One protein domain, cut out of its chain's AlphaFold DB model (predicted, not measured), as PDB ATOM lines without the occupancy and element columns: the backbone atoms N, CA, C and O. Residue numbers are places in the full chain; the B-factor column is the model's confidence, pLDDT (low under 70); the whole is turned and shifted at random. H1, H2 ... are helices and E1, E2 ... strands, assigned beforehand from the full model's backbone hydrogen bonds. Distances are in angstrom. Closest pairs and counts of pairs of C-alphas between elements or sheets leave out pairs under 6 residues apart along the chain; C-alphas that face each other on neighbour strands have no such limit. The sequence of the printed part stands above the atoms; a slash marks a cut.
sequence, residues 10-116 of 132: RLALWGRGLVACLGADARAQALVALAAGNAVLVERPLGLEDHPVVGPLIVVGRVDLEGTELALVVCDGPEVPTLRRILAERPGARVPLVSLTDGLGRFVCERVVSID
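This is residues 10 to 116 of the 132 residues of the protein "L-proline dehydrogenase / delta-1-pyrroline-5-carboxylate dehydrogenase" of Pararhodospirillum photometricum DSM 122 (UniProt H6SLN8). A small four-stranded parallel sheet with helix H1 packed along one face forms the body, and a two-stranded antiparallel ribbon, E1 with E6, reaches away from it as an arm that makes the length. H2 lies beyond the edge strand E5, and short H3 lies at the base of the arm. The printed part has 107 residues with three named helices and six named strands, in the order E1 E2 H1 E3 E4 E5 H2 H3 E6, class mixed. The sheet's order is E4 E3 E2 E5. The whole is compact, with a radius of gyration of the C-alphas of 14.1 A and spans of 48 by 38 by 25 A.

E1, residues 10 to 15, is the antiparallel neighbour of E6, residues 108 to 116, with N 10 and O 113 2.9 A apart. E1 runs on into E2, residues 18 to 22, across a break of two residues, at 46 degrees. H1, residues 26 to 35, and E3, residues 39 to 42, complete with E2 a strand-helix-strand unit, two parallel neighbour strands with a helix between, whose crossover is right-handed. N 19 and O 39 are 2.8 A apart. E4, residues 57 to 59, is parallel to E3, with N 58 and O 40 2.8 A apart. E5, residues 72 to 75, is parallel to E2, with N 74 and O 20 2.8 A apart. H1 is on one face of this sheet, making two layers, a helix layer and a strand layer; its height over the sheet is 7.7 A, and it lies over E3 and E2, along the strands, at 4 degrees to E2 on the local plane. The closest C-alphas of H1 and E2 are those of Gln 29 and Cys 21, 5.7 A apart. H2, residues 80 to 89, only grazes the sheet. H3, residues 104 to 107, only just touches H1, with 3 pairs of C-alphas within 8 A, the closest those of Phe 107 and Ala 33, 6.1 A. Every O i to N i+4 pair is within hydrogen-bond range in H1, 5 of 6 are in H2, and H3 is too short for one.

E1 begins at C-alpha 10, (-8.685, -8.016, 6.680), and is 16.6 A long. E2 is 12.9 A, H1 14.0 A, E3 10.3 A and H2 14.4 A long. E6 is 26.1 A long and ends at C-alpha 116, (-16.805, -9.833, 15.136).

The C-alphas of Pro 78 and Asp 116 are the farthest apart, 50.1 A. The links E3 to E4, E4 to E5 and H2 to H3 are long. The printed part has no cut, and no printed residue is under 70 in pLDDT.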
ATOM      1  N   ARG A  10      -9.147  -8.425   8.020       94.69
ATOM      2  CA  ARG A  10      -8.685  -8.016   6.680       94.69
ATOM      3  C   ARG A  10      -7.674  -6.879   6.789       94.69
ATOM      4  O   ARG A  10      -7.972  -5.862   7.401       94.69
ATOM      5  N   LEU A  11      -6.514  -7.049   6.157       95.19
ATOM      6  CA  LEU A  11      -5.502  -6.008   5.974       95.19
ATOM      7  C   LEU A  11      -5.506  -5.588   4.504       95.19
ATOM      8  O   LEU A  11      -5.494  -6.447   3.622       95.19
ATOM      9  N   ALA A  12      -5.514  -4.284   4.257       95.75
ATOM     10  CA  ALA A  12      -5.370  -3.698   2.933       95.75
ATOM     11  C   ALA A  12      -4.413  -2.503   2.980       95.75
ATOM     12  O   ALA A  12      -4.295  -1.832   4.007       95.75
ATOM     13  N   LEU A  13      -3.763  -2.227   1.852       96.31
ATOM     14  CA  LEU A  13      -2.943  -1.037   1.653       96.31
ATOM     15  C   LEU A  13      -3.749   0.010   0.889       96.31
ATOM     16  O   LEU A  13      -4.456  -0.323  -0.061       96.31
ATOM     17  N   TRP A  14      -3.635   1.264   1.311       96.31
ATOM     18  CA  TRP A  14      -4.311   2.406   0.701       96.31
ATOM     19  C   TRP A  14      -3.318   3.527   0.435       96.31
ATOM     20  O   TRP A  14      -2.322   3.643   1.148       96.31
ATOM     21  N   GLY A  15      -3.609   4.386  -0.542       96.62
ATOM     22  CA  GLY A  15      -2.906   5.657  -0.673       96.62
ATOM     23  C   GLY A  15      -3.002   6.458   0.627       96.62
ATOM     24  O   GLY A  15      -4.017   6.430   1.327       96.62
ATOM     25  N   ARG A  16      -1.927   7.165   0.965       96.75
ATOM     26  CA  ARG A  16      -1.830   7.982   2.180       96.75
ATOM     27  C   ARG A  16      -2.702   9.229   2.111       96.75
ATOM     28  O   ARG A  16      -3.187   9.669   3.148       96.75
ATOM     29  N   GLY A  17      -2.865   9.807   0.921       97.19
ATOM     30  CA  GLY A  17      -3.613  11.046   0.710       97.19
ATOM     31  C   GLY A  17      -2.967  11.927  -0.354       97.19
ATOM     32  O   GLY A  17      -2.614  11.439  -1.425       97.19
ATOM     33  N   LEU A  18      -2.827  13.223  -0.062       98.19
ATOM     34  CA  LEU A  18      -2.181  14.190  -0.950       98.19
ATOM     35  C   LEU A  18      -0.657  14.169  -0.767       98.19
ATOM     36  O   LEU A  18      -0.154  14.391   0.335       98.19
ATOM     37  N   VAL A  19       0.074  13.912  -1.848       98.44
ATOM     38  CA  VAL A  19       1.535  13.788  -1.868       98.44
ATOM     39  C   VAL A  19       2.133  14.943  -2.659       98.44
ATOM     40  O   VAL A  19       1.781  15.138  -3.820       98.44
ATOM     41  N   ALA A  20       3.060  15.690  -2.059       98.38
ATOM     42  CA  ALA A  20       3.845  16.680  -2.791       98.38
ATOM     43  C   ALA A  20       5.089  16.021  -3.400       98.38
ATOM     44  O   ALA A  20       5.903  15.454  -2.671       98.38
ATOM     45  N   CYS A  21       5.238  16.109  -4.721       97.88
ATOM     46  CA  CYS A  21       6.404  15.614  -5.453       97.88
ATOM     47  C   CYS A  21       7.261  16.804  -5.893       97.88
ATOM     48  O   CYS A  21       6.831  17.606  -6.726       97.88
ATOM     49  N   LEU A  22       8.445  16.935  -5.295       97.12
ATOM     50  CA  LEU A  22       9.315  18.103  -5.409       97.12
ATOM     51  C   LEU A  22      10.710  17.726  -5.931       97.12
ATOM     52  O   LEU A  22      11.166  16.584  -5.823       97.12
ATOM     53  N   GLY A  23      11.407  18.725  -6.469       93.44
ATOM     54  CA  GLY A  23      12.754  18.568  -7.017       93.44
ATOM     55  C   GLY A  23      12.771  18.050  -8.459       93.44
ATOM     56  O   GLY A  23      11.756  18.035  -9.161       93.44
ATOM     57  N   ALA A  24      13.957  17.656  -8.925       90.12
ATOM     58  CA  ALA A  24      14.187  17.282 -10.323       90.12
ATOM     59  C   ALA A  24      13.418  16.016 -10.746       90.12
ATOM     60  O   ALA A  24      12.917  15.944 -11.869       90.12
ATOM     61  N   ASP A  25      13.257  15.062  -9.827       93.44
ATOM     62  CA  ASP A  25      12.641  13.757 -10.091       93.44
ATOM     63  C   ASP A  25      11.119  13.731  -9.867       93.44
ATOM     64  O   ASP A  25      10.506  12.659  -9.844       93.44
ATOM     65  N   ALA A  26      10.474  14.903  -9.765       95.50
ATOM     66  CA  ALA A  26       9.039  15.039  -9.499       95.50
ATOM     67  C   ALA A  26       8.152  14.188 -10.426       95.50
ATOM     68  O   ALA A  26       7.109  13.695 -10.003       95.50
ATOM     69  N   ARG A  27       8.578  13.950 -11.675       95.19
ATOM     70  CA  ARG A  27       7.861  13.079 -12.620       95.19
ATOM     71  C   ARG A  27       7.814  11.620 -12.163       95.19
ATOM     72  O   ARG A  27       6.742  11.024 -12.146       95.19
ATOM     73  N   ALA A  28       8.958  11.047 -11.797       94.62
ATOM     74  CA  ALA A  28       9.032   9.666 -11.326       94.62
ATOM     75  C   ALA A  28       8.330   9.509  -9.969       94.62
ATOM     76  O   ALA A  28       7.585   8.554  -9.758       94.62
ATOM     77  N   GLN A  29       8.499  10.496  -9.085       96.44
ATOM     78  CA  GLN A  29       7.816  10.561  -7.794       96.44
ATOM     79  C   GLN A  29       6.292  10.559  -7.956       96.44
ATOM     80  O   GLN A  29       5.607   9.777  -7.297       96.44
ATOM     81  N   ALA A  30       5.771  11.383  -8.872       96.69
ATOM     82  CA  ALA A  30       4.345  11.470  -9.157       96.69
ATOM     83  C   ALA A  30       3.786  10.143  -9.673       96.69
ATOM     84  O   ALA A  30       2.747   9.696  -9.200       96.69
ATOM     85  N   LEU A  31       4.490   9.481 -10.595       95.81
ATOM     86  CA  LEU A  31       4.082   8.176 -11.121       95.81
ATOM     87  C   LEU A  31       3.959   7.121 -10.017       95.81
ATOM     88  O   LEU A  31       2.952   6.419  -9.950       95.81
ATOM     89  N   VAL A  32       4.951   7.041  -9.126       95.62
ATOM     90  CA  VAL A  32       4.937   6.106  -7.991       95.62
ATOM     91  C   VAL A  32       3.811   6.443  -7.012       95.62
ATOM     92  O   VAL A  32       3.078   5.551  -6.585       95.62
ATOM     93  N   ALA A  33       3.629   7.723  -6.684       97.25
ATOM     94  CA  ALA A  33       2.579   8.160  -5.771       97.25
ATOM     95  C   ALA A  33       1.171   7.889  -6.328       97.25
ATOM     96  O   ALA A  33       0.338   7.338  -5.604       97.25
ATOM     97  N   LEU A  34       0.924   8.201  -7.606       96.94
ATOM     98  CA  LEU A  34      -0.337   7.911  -8.297       96.94
ATOM     99  C   LEU A  34      -0.603   6.402  -8.353       96.94
ATOM    100  O   LEU A  34      -1.695   5.961  -8.008       96.94
ATOM    101  N   ALA A  35       0.405   5.597  -8.709       94.81
ATOM    102  CA  ALA A  35       0.286   4.137  -8.733       94.81
ATOM    103  C   ALA A  35      -0.037   3.541  -7.351       94.81
ATOM    104  O   ALA A  35      -0.737   2.535  -7.259       94.81
ATOM    105  N   ALA A  36       0.430   4.176  -6.272       95.62
ATOM    106  CA  ALA A  36       0.105   3.805  -4.896       95.62
ATOM    107  C   ALA A  36      -1.277   4.311  -4.419       95.62
ATOM    108  O   ALA A  36      -1.634   4.112  -3.258       95.62
ATOM    109  N   GLY A  37      -2.063   4.956  -5.291       95.94
ATOM    110  CA  GLY A  37      -3.419   5.425  -4.998       95.94
ATOM    111  C   GLY A  37      -3.485   6.781  -4.293       95.94
ATOM    112  O   GLY A  37      -4.470   7.068  -3.616       95.94
ATOM    113  N   ASN A  38      -2.438   7.602  -4.404       97.94
ATOM    114  CA  ASN A  38      -2.410   8.949  -3.839       97.94
ATOM    115  C   ASN A  38      -2.908  10.004  -4.836       97.94
ATOM    116  O   ASN A  38      -2.807   9.827  -6.049       97.94
ATOM    117  N   ALA A  39      -3.362  11.145  -4.316       98.00
ATOM    118  CA  ALA A  39      -3.421  12.382  -5.090       98.00
ATOM    119  C   ALA A  39      -2.036  13.042  -5.081       98.00
ATOM    120  O   ALA A  39      -1.314  12.950  -4.088       98.00
ATOM    121  N   VAL A  40      -1.667  13.722  -6.162       98.25
ATOM    122  CA  VAL A  40      -0.336  14.314  -6.324       98.25
ATOM    123  C   VAL A  40      -0.419  15.813  -6.565       98.25
ATOM    124  O   VAL A  40      -1.212  16.287  -7.376       98.25
ATOM    125  N   LEU A  41       0.452  16.544  -5.875       98.38
ATOM    126  CA  LEU A  41       0.669  17.973  -6.011       98.38
ATOM    127  C   LEU A  41       2.089  18.235  -6.522       98.38
ATOM    128  O   LEU A  41       3.061  17.741  -5.945       98.38
ATOM    129  N   VAL A  42       2.214  19.015  -7.592       97.94
ATOM    130  CA  VAL A  42       3.495  19.349  -8.236       97.94
ATOM    131  C   VAL A  42       3.571  20.833  -8.576       97.94
ATOM    132  O   VAL A  42       2.562  21.515  -8.758       97.94
ATOM    133  N   GLU A  43       4.789  21.349  -8.696       97.19
ATOM    134  CA  GLU A  43       5.022  22.769  -8.996       97.19
ATOM    135  C   GLU A  43       4.965  23.083 -10.495       97.19
ATOM    136  O   GLU A  43       4.797  24.232 -10.892       97.19
ATOM    137  N   ARG A  44       5.050  22.061 -11.351       96.25
ATOM    138  CA  ARG A  44       5.081  22.216 -12.807       96.25
ATOM    139  C   ARG A  44       4.401  21.046 -13.521       96.25
ATOM    140  O   ARG A  44       4.379  19.946 -12.967       96.25
ATOM    141  N   PRO A  45       3.898  21.245 -14.752       95.00
ATOM    142  CA  PRO A  45       3.405  20.149 -15.581       95.00
ATOM    143  C   PRO A  45       4.488  19.086 -15.812       95.00
ATOM    144  O   PRO A  45       5.659  19.422 -16.008       95.00
ATOM    145  N   LEU A  46       4.089  17.810 -15.792       94.06
ATOM    146  CA  LEU A  46       5.004  16.661 -15.829       94.06
ATOM    147  C   LEU A  46       4.969  15.844 -17.130       94.06
ATOM    148  O   LEU A  46       5.768  14.914 -17.269       94.06
ATOM    149  N   GLY A  47       4.068  16.152 -18.068       91.88
ATOM    150  CA  GLY A  47       3.933  15.382 -19.308       91.88
ATOM    151  C   GLY A  47       3.529  13.924 -19.040       91.88
ATOM    152  O   GLY A  47       4.294  12.998 -19.343       91.88
ATOM    153  N   LEU A  48       2.417  13.731 -18.324       88.44
ATOM    154  CA  LEU A  48       1.900  12.422 -17.891       88.44
ATOM    155  C   LEU A  48       0.558  12.058 -18.547       88.44
ATOM    156  O   LEU A  48      -0.082  11.099 -18.130       88.44
ATOM    157  N   GLU A  49       0.146  12.807 -19.566       83.62
ATOM    158  CA  GLU A  49      -1.157  12.703 -20.230       83.62
ATOM    159  C   GLU A  49      -1.386  11.315 -20.850       83.62
ATOM    160  O   GLU A  49      -2.505  10.810 -20.826       83.62
ATOM    161  N   ASP A  50      -0.316  10.674 -21.329       84.94
ATOM    162  CA  ASP A  50      -0.357   9.357 -21.979       84.94
ATOM    163  C   ASP A  50      -0.052   8.184 -21.025       84.94
ATOM    164  O   ASP A  50       0.068   7.036 -21.460       84.94
ATOM    165  N   HIS A  51       0.140   8.434 -19.724       82.94
ATOM    166  CA  HIS A  51       0.534   7.373 -18.798       82.94
ATOM    167  C   HIS A  51      -0.689   6.613 -18.251       82.94
ATOM    168  O   HIS A  51      -1.647   7.241 -17.807       82.94
ATOM    169  N   PRO A  52      -0.659   5.267 -18.151       82.75
ATOM    170  CA  PRO A  52      -1.792   4.469 -17.661       82.75
ATOM    171  C   PRO A  52      -2.115   4.623 -16.162       82.75
ATOM    172  O   PRO A  52      -2.966   3.894 -15.655       82.75
ATOM    173  N   VAL A  53      -1.440   5.515 -15.422       78.12
ATOM    174  CA  VAL A  53      -1.781   5.740 -14.007       78.12
ATOM    175  C   VAL A  53      -2.934   6.724 -13.903       78.12
ATOM    176  O   VAL A  53      -2.871   7.832 -14.423       78.12
ATOM    177  N   VAL A  54      -3.974   6.313 -13.184       78.31
ATOM    178  CA  VAL A  54      -5.174   7.113 -12.951       78.31
ATOM    179  C   VAL A  54      -5.117   7.669 -11.535       78.31
ATOM    180  O   VAL A  54      -5.043   6.915 -10.570       78.31
ATOM    181  N   GLY A  55      -5.170   8.990 -11.404       88.00
ATOM    182  CA  GLY A  55      -5.284   9.655 -10.112       88.00
ATOM    183  C   GLY A  55      -5.236  11.178 -10.248       88.00
ATOM    184  O   GLY A  55      -4.874  11.689 -11.309       88.00
ATOM    185  N   PRO A  56      -5.618  11.926  -9.202       95.12
ATOM    186  CA  PRO A  56      -5.607  13.383  -9.252       95.12
ATOM    187  C   PRO A  56      -4.170  13.910  -9.316       95.12
ATOM    188  O   PRO A  56      -3.391  13.683  -8.392       95.12
ATOM    189  N   LEU A  57      -3.838  14.645 -10.379       95.62
ATOM    190  CA  LEU A  57      -2.591  15.398 -10.511       95.62
ATOM    191  C   LEU A  57      -2.913  16.892 -10.540       95.62
ATOM    192  O   LEU A  57      -3.625  17.364 -11.424       95.62
ATOM    193  N   ILE A  58      -2.385  17.631  -9.571       96.88
ATOM    194  CA  ILE A  58      -2.665  19.050  -9.366       96.88
ATOM    195  C   ILE A  58      -1.358  19.828  -9.523       96.88
ATOM    196  O   ILE A  58      -0.352  19.513  -8.886       96.88
ATOM    197  N   VAL A  59      -1.377  20.863 -10.361       97.00
ATOM    198  CA  VAL A  59      -0.225  21.738 -10.611       97.00
ATOM    199  C   VAL A  59      -0.481  23.096  -9.962       97.00
ATOM    200  O   VAL A  59      -1.479  23.734 -10.288       97.00
ATOM    201  N   VAL A  60       0.399  23.548  -9.059       95.50
ATOM    202  CA  VAL A  60       0.178  24.783  -8.266       95.50
ATOM    203  C   VAL A  60       1.262  25.857  -8.389       95.50
ATOM    204  O   VAL A  60       1.184  26.880  -7.717       95.50
ATOM    205  N   GLY A  61       2.264  25.689  -9.254       95.25
ATOM    206  CA  GLY A  61       3.357  26.661  -9.430       95.25
ATOM    207  C   GLY A  61       4.360  26.665  -8.271       95.25
ATOM    208  O   GLY A  61       5.562  26.589  -8.502       95.25
ATOM    209  N   ARG A  62       3.869  26.703  -7.028       95.50
ATOM    210  CA  ARG A  62       4.631  26.497  -5.796       95.50
ATOM    211  C   ARG A  62       3.770  25.777  -4.766       95.50
ATOM    212  O   ARG A  62       2.629  26.172  -4.537       95.50
ATOM    213  N   VAL A  63       4.312  24.743  -4.131       96.50
ATOM    214  CA  VAL A  63       3.587  24.034  -3.070       96.50
ATOM    215  C   VAL A  63       3.653  24.834  -1.771       96.50
ATOM    216  O   VAL A  63       4.739  25.137  -1.274       96.50
ATOM    217  N   ASP A  64       2.490  25.149  -1.194       95.62
ATOM    218  CA  ASP A  64       2.400  25.674   0.169       95.62
ATOM    219  C   ASP A  64       2.636  24.540   1.173       95.62
ATOM    220  O   ASP A  64       1.732  23.788   1.546       95.62
ATOM    221  N   LEU A  65       3.894  24.416   1.590       94.81
ATOM    222  CA  LEU A  65       4.355  23.424   2.550       94.81
ATOM    223  C   LEU A  65       3.951  23.724   3.991       94.81
ATOM    224  O   LEU A  65       4.324  22.936   4.847       94.81
ATOM    225  N   GLU A  66       3.222  24.789   4.299       91.75
ATOM    226  CA  GLU A  66       2.788  25.085   5.668       91.75
ATOM    227  C   GLU A  66       1.272  24.948   5.800       91.75
ATOM    228  O   GLU A  66       0.797  24.240   6.691       91.75
ATOM    229  N   GLY A  67       0.519  25.547   4.874       90.88
ATOM    230  CA  GLY A  67      -0.945  25.565   4.891       90.88
ATOM    231  C   GLY A  67      -1.618  24.361   4.234       90.88
ATOM    232  O   GLY A  67      -2.779  24.077   4.526       90.88
ATOM    233  N   THR A  68      -0.917  23.608   3.378       95.06
ATOM    234  CA  THR A  68      -1.510  22.435   2.712       95.06
ATOM    235  C   THR A  68      -1.458  21.205   3.617       95.06
ATOM    236  O   THR A  68      -0.385  20.847   4.116       95.06
ATOM    237  N   GLU A  69      -2.582  20.505   3.787       95.50
ATOM    238  CA  GLU A  69      -2.640  19.198   4.456       95.50
ATOM    239  C   GLU A  69      -2.038  18.098   3.567       95.50
ATOM    240  O   GLU A  69      -2.707  17.462   2.753       95.50
ATOM    241  N   LEU A  70      -0.730  17.895   3.712       97.38
ATOM    242  CA  LEU A  70       0.031  16.894   2.970       97.38
ATOM    243  C   LEU A  70       0.159  15.606   3.785       97.38
ATOM    244  O   LEU A  70       0.505  15.626   4.964       97.38
ATOM    245  N   ALA A  71      -0.053  14.467   3.133       97.69
ATOM    246  CA  ALA A  71       0.144  13.146   3.728       97.69
ATOM    247  C   ALA A  71       1.595  12.638   3.588       97.69
ATOM    248  O   ALA A  71       2.011  11.718   4.307       97.69
ATOM    249  N   LEU A  72       2.348  13.201   2.635       98.25
ATOM    250  CA  LEU A  72       3.730  12.851   2.304       98.25
ATOM    251  C   LEU A  72       4.371  13.962   1.460       98.25
ATOM    252  O   LEU A  72       3.717  14.538   0.591       98.25
ATOM    253  N   VAL A  73       5.665  14.199   1.659       98.44
ATOM    254  CA  VAL A  73       6.519  14.913   0.706       98.44
ATOM    255  C   VAL A  73       7.567  13.944   0.185       98.44
ATOM    256  O   VAL A  73       8.207  13.233   0.959       98.44
ATOM    257  N   VAL A  74       7.748  13.925  -1.129       98.31
ATOM    258  CA  VAL A  74       8.798  13.159  -1.793       98.31
ATOM    259  C   VAL A  74       9.736  14.153  -2.446       98.31
ATOM    260  O   VAL A  74       9.298  15.030  -3.189       98.31
ATOM    261  N   CYS A  75      11.015  14.051  -2.119       97.56
ATOM    262  CA  CYS A  75      12.042  14.874  -2.725       97.56
ATOM    263  C   CYS A  75      13.372  14.140  -2.636       97.56
ATOM    264  O   CYS A  75      13.789  13.721  -1.558       97.56
ATOM    265  N   ASP A  76      14.056  14.077  -3.766       93.75
ATOM    266  CA  ASP A  76      15.454  13.696  -3.864       93.75
ATOM    267  C   ASP A  76      16.230  14.951  -4.286       93.75
ATOM    268  O   ASP A  76      15.734  15.725  -5.107       93.75
ATOM    269  N   GLY A  77      17.406  15.192  -3.698       92.56
ATOM    270  CA  GLY A  77      18.264  16.316  -4.090       92.56
ATOM    271  C   GLY A  77      18.676  17.287  -2.973       92.56
ATOM    272  O   GLY A  77      18.489  17.014  -1.780       92.56
ATOM    273  N   PRO A  78      19.309  18.415  -3.347       94.81
ATOM    274  CA  PRO A  78      19.909  19.370  -2.411       94.81
ATOM    275  C   PRO A  78      18.892  20.125  -1.542       94.81
ATOM    276  O   PRO A  78      19.272  20.711  -0.530       94.81
ATOM    277  N   GLU A  79      17.607  20.110  -1.892       94.25
ATOM    278  CA  GLU A  79      16.531  20.793  -1.170       94.25
ATOM    279  C   GLU A  79      16.138  20.065   0.126       94.25
ATOM    280  O   GLU A  79      15.591  20.683   1.044       94.25
ATOM    281  N   VAL A  80      16.455  18.769   0.246       96.62
ATOM    282  CA  VAL A  80      16.036  17.894   1.358       96.62
ATOM    283  C   VAL A  80      16.340  18.474   2.751       96.62
ATOM    284  O   VAL A  80      15.438  18.469   3.592       96.62
ATOM    285  N   PRO A  81      17.540  19.015   3.059       97.69
ATOM    286  CA  PRO A  81      17.815  19.592   4.378       97.69
ATOM    287  C   PRO A  81      16.963  20.824   4.700       97.69
ATOM    288  O   PRO A  81      16.697  21.097   5.872       97.69
ATOM    289  N   THR A  82      16.565  21.588   3.682       96.94
ATOM    290  CA  THR A  82      15.691  22.757   3.836       96.94
ATOM    291  C   THR A  82      14.247  22.316   4.027       96.94
ATOM    292  O   THR A  82      13.618  22.729   4.998       96.94
ATOM    293  N   LEU A  83      13.756  21.398   3.188       97.00
ATOM    294  CA  LEU A  83      12.420  20.814   3.327       97.00
ATOM    295  C   LEU A  83      12.233  20.147   4.692       97.00
ATOM    296  O   LEU A  83      11.203  20.330   5.329       97.00
ATOM    297  N   ARG A  84      13.248  19.433   5.196       97.19
ATOM    298  CA  ARG A  84      13.194  18.792   6.518       97.19
ATOM    299  C   ARG A  84      12.986  19.798   7.653       97.19
ATOM    300  O   ARG A  84      12.256  19.481   8.584       97.19
ATOM    301  N   ARG A  85      13.616  20.977   7.587       96.81
ATOM    302  CA  ARG A  85      13.433  22.047   8.585       96.81
ATOM    303  C   ARG A  85      12.020  22.616   8.523       96.81
ATOM    304  O   ARG A  85      11.332  22.584   9.533       96.81
ATOM    305  N   ILE A  86      11.568  22.994   7.325       96.56
ATOM    306  CA  ILE A  86      10.212  23.518   7.098       96.56
ATOM    307  C   ILE A  86       9.164  22.535   7.634       96.56
ATOM    308  O   ILE A  86       8.321  22.895   8.447       96.56
ATOM    309  N   LEU A  87       9.249  21.259   7.242       97.31
ATOM    310  CA  LEU A  87       8.281  20.238   7.654       97.31
ATOM    311  C   LEU A  87       8.322  19.927   9.157       97.31
ATOM    312  O   LEU A  87       7.303  19.519   9.710       97.31
ATOM    313  N   ALA A  88       9.471  20.095   9.818       96.12
ATOM    314  CA  ALA A  88       9.604  19.889  11.260       96.12
ATOM    315  C   ALA A  88       8.998  21.033  12.087       96.12
ATOM    316  O   ALA A  88       8.593  20.801  13.225       96.12
ATOM    317  N   GLU A  89       8.942  22.241  11.526       95.12
ATOM    318  CA  GLU A  89       8.380  23.436  12.165       95.12
ATOM    319  C   GLU A  89       6.858  23.546  11.983       95.12
ATOM    320  O   GLU A  89       6.201  24.302  12.701       95.12
ATOM    321  N   ARG A  90       6.277  22.764  11.064       94.94
ATOM    322  CA  ARG A  90       4.831  22.742  10.821       94.94
ATOM    323  C   ARG A  90       4.037  22.372  12.083       94.94
ATOM    324  O   ARG A  90       4.362  21.382  12.746       94.94
ATOM    325  N   PRO A  91       2.922  23.067  12.363       90.25
ATOM    326  CA  PRO A  91       1.965  22.607  13.356       90.25
ATOM    327  C   PRO A  91       1.205  21.366  12.850       90.25
ATOM    328  O   PRO A  91       1.033  21.158  11.649       90.25
ATOM    329  N   GLY A  92       0.697  20.559  13.783       90.25
ATOM    330  CA  GLY A  92      -0.149  19.405  13.474       90.25
ATOM    331  C   GLY A  92       0.622  18.102  13.246       90.25
ATOM    332  O   GLY A  92       1.642  17.835  13.885       90.25
ATOM    333  N   ALA A  93       0.074  17.236  12.391       90.94
ATOM    334  CA  ALA A  93       0.640  15.916  12.140       90.94
ATOM    335  C   ALA A  93       1.988  16.012  11.408       90.94
ATOM    336  O   ALA A  93       2.164  16.810  10.487       90.94
ATOM    337  N   ARG A  94       2.937  15.150  11.788       94.31
ATOM    338  CA  ARG A  94       4.239  15.080  11.117       94.31
ATOM    339  C   ARG A  94       4.073  14.553   9.698       94.31
ATOM    340  O   ARG A  94       3.710  13.392   9.507       94.31
ATOM    341  N   VAL A  95       4.414  15.388   8.724       96.81
ATOM    342  CA  VAL A  95       4.453  15.007   7.312       96.81
ATOM    343  C   VAL A  95       5.797  14.331   7.025       96.81
ATOM    344  O   VAL A  95       6.841  14.959   7.218       96.81
ATOM    345  N   PRO A  96       5.825  13.058   6.591       97.12
ATOM    346  CA  PRO A  96       7.078  12.403   6.248       97.12
ATOM    347  C   PRO A  96       7.706  13.043   5.006       97.12
ATOM    348  O   PRO A  96       7.001  13.369   4.054       97.12
ATOM    349  N   LEU A  97       9.034  13.163   5.014       98.00
ATOM    350  CA  LEU A  97       9.851  13.480   3.844       98.00
ATOM    351  C   LEU A  97      10.614  12.219   3.442       98.00
ATOM    352  O   LEU A  97      11.402  11.725   4.251       98.00
ATOM    353  N   VAL A  98      10.366  11.703   2.239       97.56
ATOM    354  CA  VAL A  98      10.933  10.430   1.764       97.56
ATOM    355  C   VAL A  98      11.625  10.572   0.410       97.56
ATOM    356  O   VAL A  98      11.324  11.481  -0.366       97.56
ATOM    357  N   SER A  99      12.530   9.640   0.135       95.81
ATOM    358  CA  SER A  99      13.120   9.383  -1.179       95.81
ATOM    359  C   SER A  99      12.283   8.362  -1.949       95.81
ATOM    360  O   SER A  99      11.646   7.488  -1.352       95.81
ATOM    361  N   LEU A 100      12.355   8.381  -3.284       92.94
ATOM    362  CA  LEU A 100      11.861   7.261  -4.098       92.94
ATOM    363  C   LEU A 100      12.502   5.916  -3.722       92.94
ATOM    364  O   LEU A 100      11.884   4.863  -3.889       92.94
ATOM    365  N   THR A 101      13.728   5.945  -3.203       93.50
ATOM    366  CA  THR A 101      14.494   4.743  -2.846       93.50
ATOM    367  C   THR A 101      14.129   4.155  -1.481       93.50
ATOM    368  O   THR A 101      14.512   3.025  -1.191       93.50
ATOM    369  N   ASP A 102      13.307   4.846  -0.680       94.50
ATOM    370  CA  ASP A 102      12.878   4.375   0.649       94.50
ATOM    371  C   ASP A 102      11.852   3.222   0.594       94.50
ATOM    372  O   ASP A 102      11.472   2.660   1.628       94.50
ATOM    373  N   GLY A 103      11.397   2.867  -0.612       91.75
ATOM    374  CA  GLY A 103      10.499   1.750  -0.885       91.75
ATOM    375  C   GLY A 103       9.016   2.129  -0.955       91.75
ATOM    376  O   GLY A 103       8.534   3.053  -0.297       91.75
ATOM    377  N   LEU A 104       8.253   1.351  -1.733       90.69
ATOM    378  CA  LEU A 104       6.834   1.607  -2.029       90.69
ATOM    379  C   LEU A 104       5.934   1.630  -0.785       90.69
ATOM    380  O   LEU A 104       4.928   2.334  -0.766       90.69
ATOM    381  N   GLY A 105       6.320   0.925   0.285       95.44
ATOM    382  CA  GLY A 105       5.605   0.944   1.566       95.44
ATOM    383  C   GLY A 105       5.468   2.349   2.167       95.44
ATOM    384  O   GLY A 105       4.544   2.605   2.934       95.44
ATOM    385  N   ARG A 106       6.342   3.293   1.789       97.12
ATOM    386  CA  ARG A 106       6.270   4.695   2.227       97.12
ATOM    387  C   ARG A 106       5.162   5.500   1.562       97.12
ATOM    388  O   ARG A 106       4.805   6.549   2.089       97.12
ATOM    389  N   PHE A 107       4.607   5.014   0.457       97.44
ATOM    390  CA  PHE A 107       3.558   5.679  -0.319       97.44
ATOM    391  C   PHE A 107       2.155   5.182   0.023       97.44
ATOM    392  O   PHE A 107       1.175   5.696  -0.516       97.44
ATOM    393  N   VAL A 108       2.048   4.218   0.937       97.25
ATOM    394  CA  VAL A 108       0.781   3.636   1.376       97.25
ATOM    395  C   VAL A 108       0.599   3.767   2.889       97.25
ATOM    396  O   VAL A 108       1.525   4.112   3.634       97.25
ATOM    397  N   CYS A 109      -0.623   3.533   3.344       95.88
ATOM    398  CA  CYS A 109      -0.968   3.288   4.733       95.88
ATOM    399  C   CYS A 109      -1.683   1.941   4.861       95.88
ATOM    400  O   CYS A 109      -2.400   1.494   3.961       95.88
ATOM    401  N   GLU A 110      -1.471   1.286   5.993       96.31
ATOM    402  CA  GLU A 110      -2.158   0.048   6.331       96.31
ATOM    403  C   GLU A 110      -3.543   0.368   6.891       96.31
ATOM    404  O   GLU A 110      -3.709   1.247   7.738       96.31
ATOM    405  N   ARG A 111      -4.550  -0.372   6.431       95.19
ATOM    406  CA  ARG A 111      -5.894  -0.359   7.001       95.19
ATOM    407  C   ARG A 111      -6.276  -1.774   7.392       95.19
ATOM    408  O   ARG A 111      -6.360  -2.653   6.533       95.19
ATOM    409  N   VAL A 112      -6.552  -1.967   8.678       95.19
ATOM    410  CA  VAL A 112      -7.075  -3.223   9.216       95.19
ATOM    411  C   VAL A 112      -8.553  -3.054   9.531       95.19
ATOM    412  O   VAL A 112      -8.948  -2.098  10.193       95.19
ATOM    413  N   VAL A 113      -9.368  -3.988   9.047       94.94
ATOM    414  CA  VAL A 113     -10.784  -4.112   9.401       94.94
ATOM    415  C   VAL A 113     -10.967  -5.456  10.089       94.94
ATOM    416  O   VAL A 113     -10.713  -6.499   9.480       94.94
ATOM    417  N   SER A 114     -11.393  -5.411  11.349       93.56
ATOM    418  CA  SER A 114     -11.759  -6.581  12.144       93.56
ATOM    419  C   SER A 114     -13.265  -6.569  12.377       93.56
ATOM    420  O   SER A 114     -13.824  -5.544  12.767       93.56
ATOM    421  N   ILE A 115     -13.922  -7.682  12.065       91.38
ATOM    422  CA  ILE A 115     -15.369  -7.851  12.208       91.38
ATOM    423  C   ILE A 115     -15.607  -9.033  13.141       91.38
ATOM    424  O   ILE A 115     -15.255 -10.157  12.784       91.38
ATOM    425  N   ASP A 116     -16.243  -8.782  14.285       88.62
ATOM    426  CA  ASP A 116     -16.805  -9.833  15.136       88.62
ATOM    427  C   ASP A 116     -18.013 -10.451  14.417       88.62
ATOM    428  O   ASP A 116     -19.074  -9.835  14.288       88.62
TER     429      ASP A 116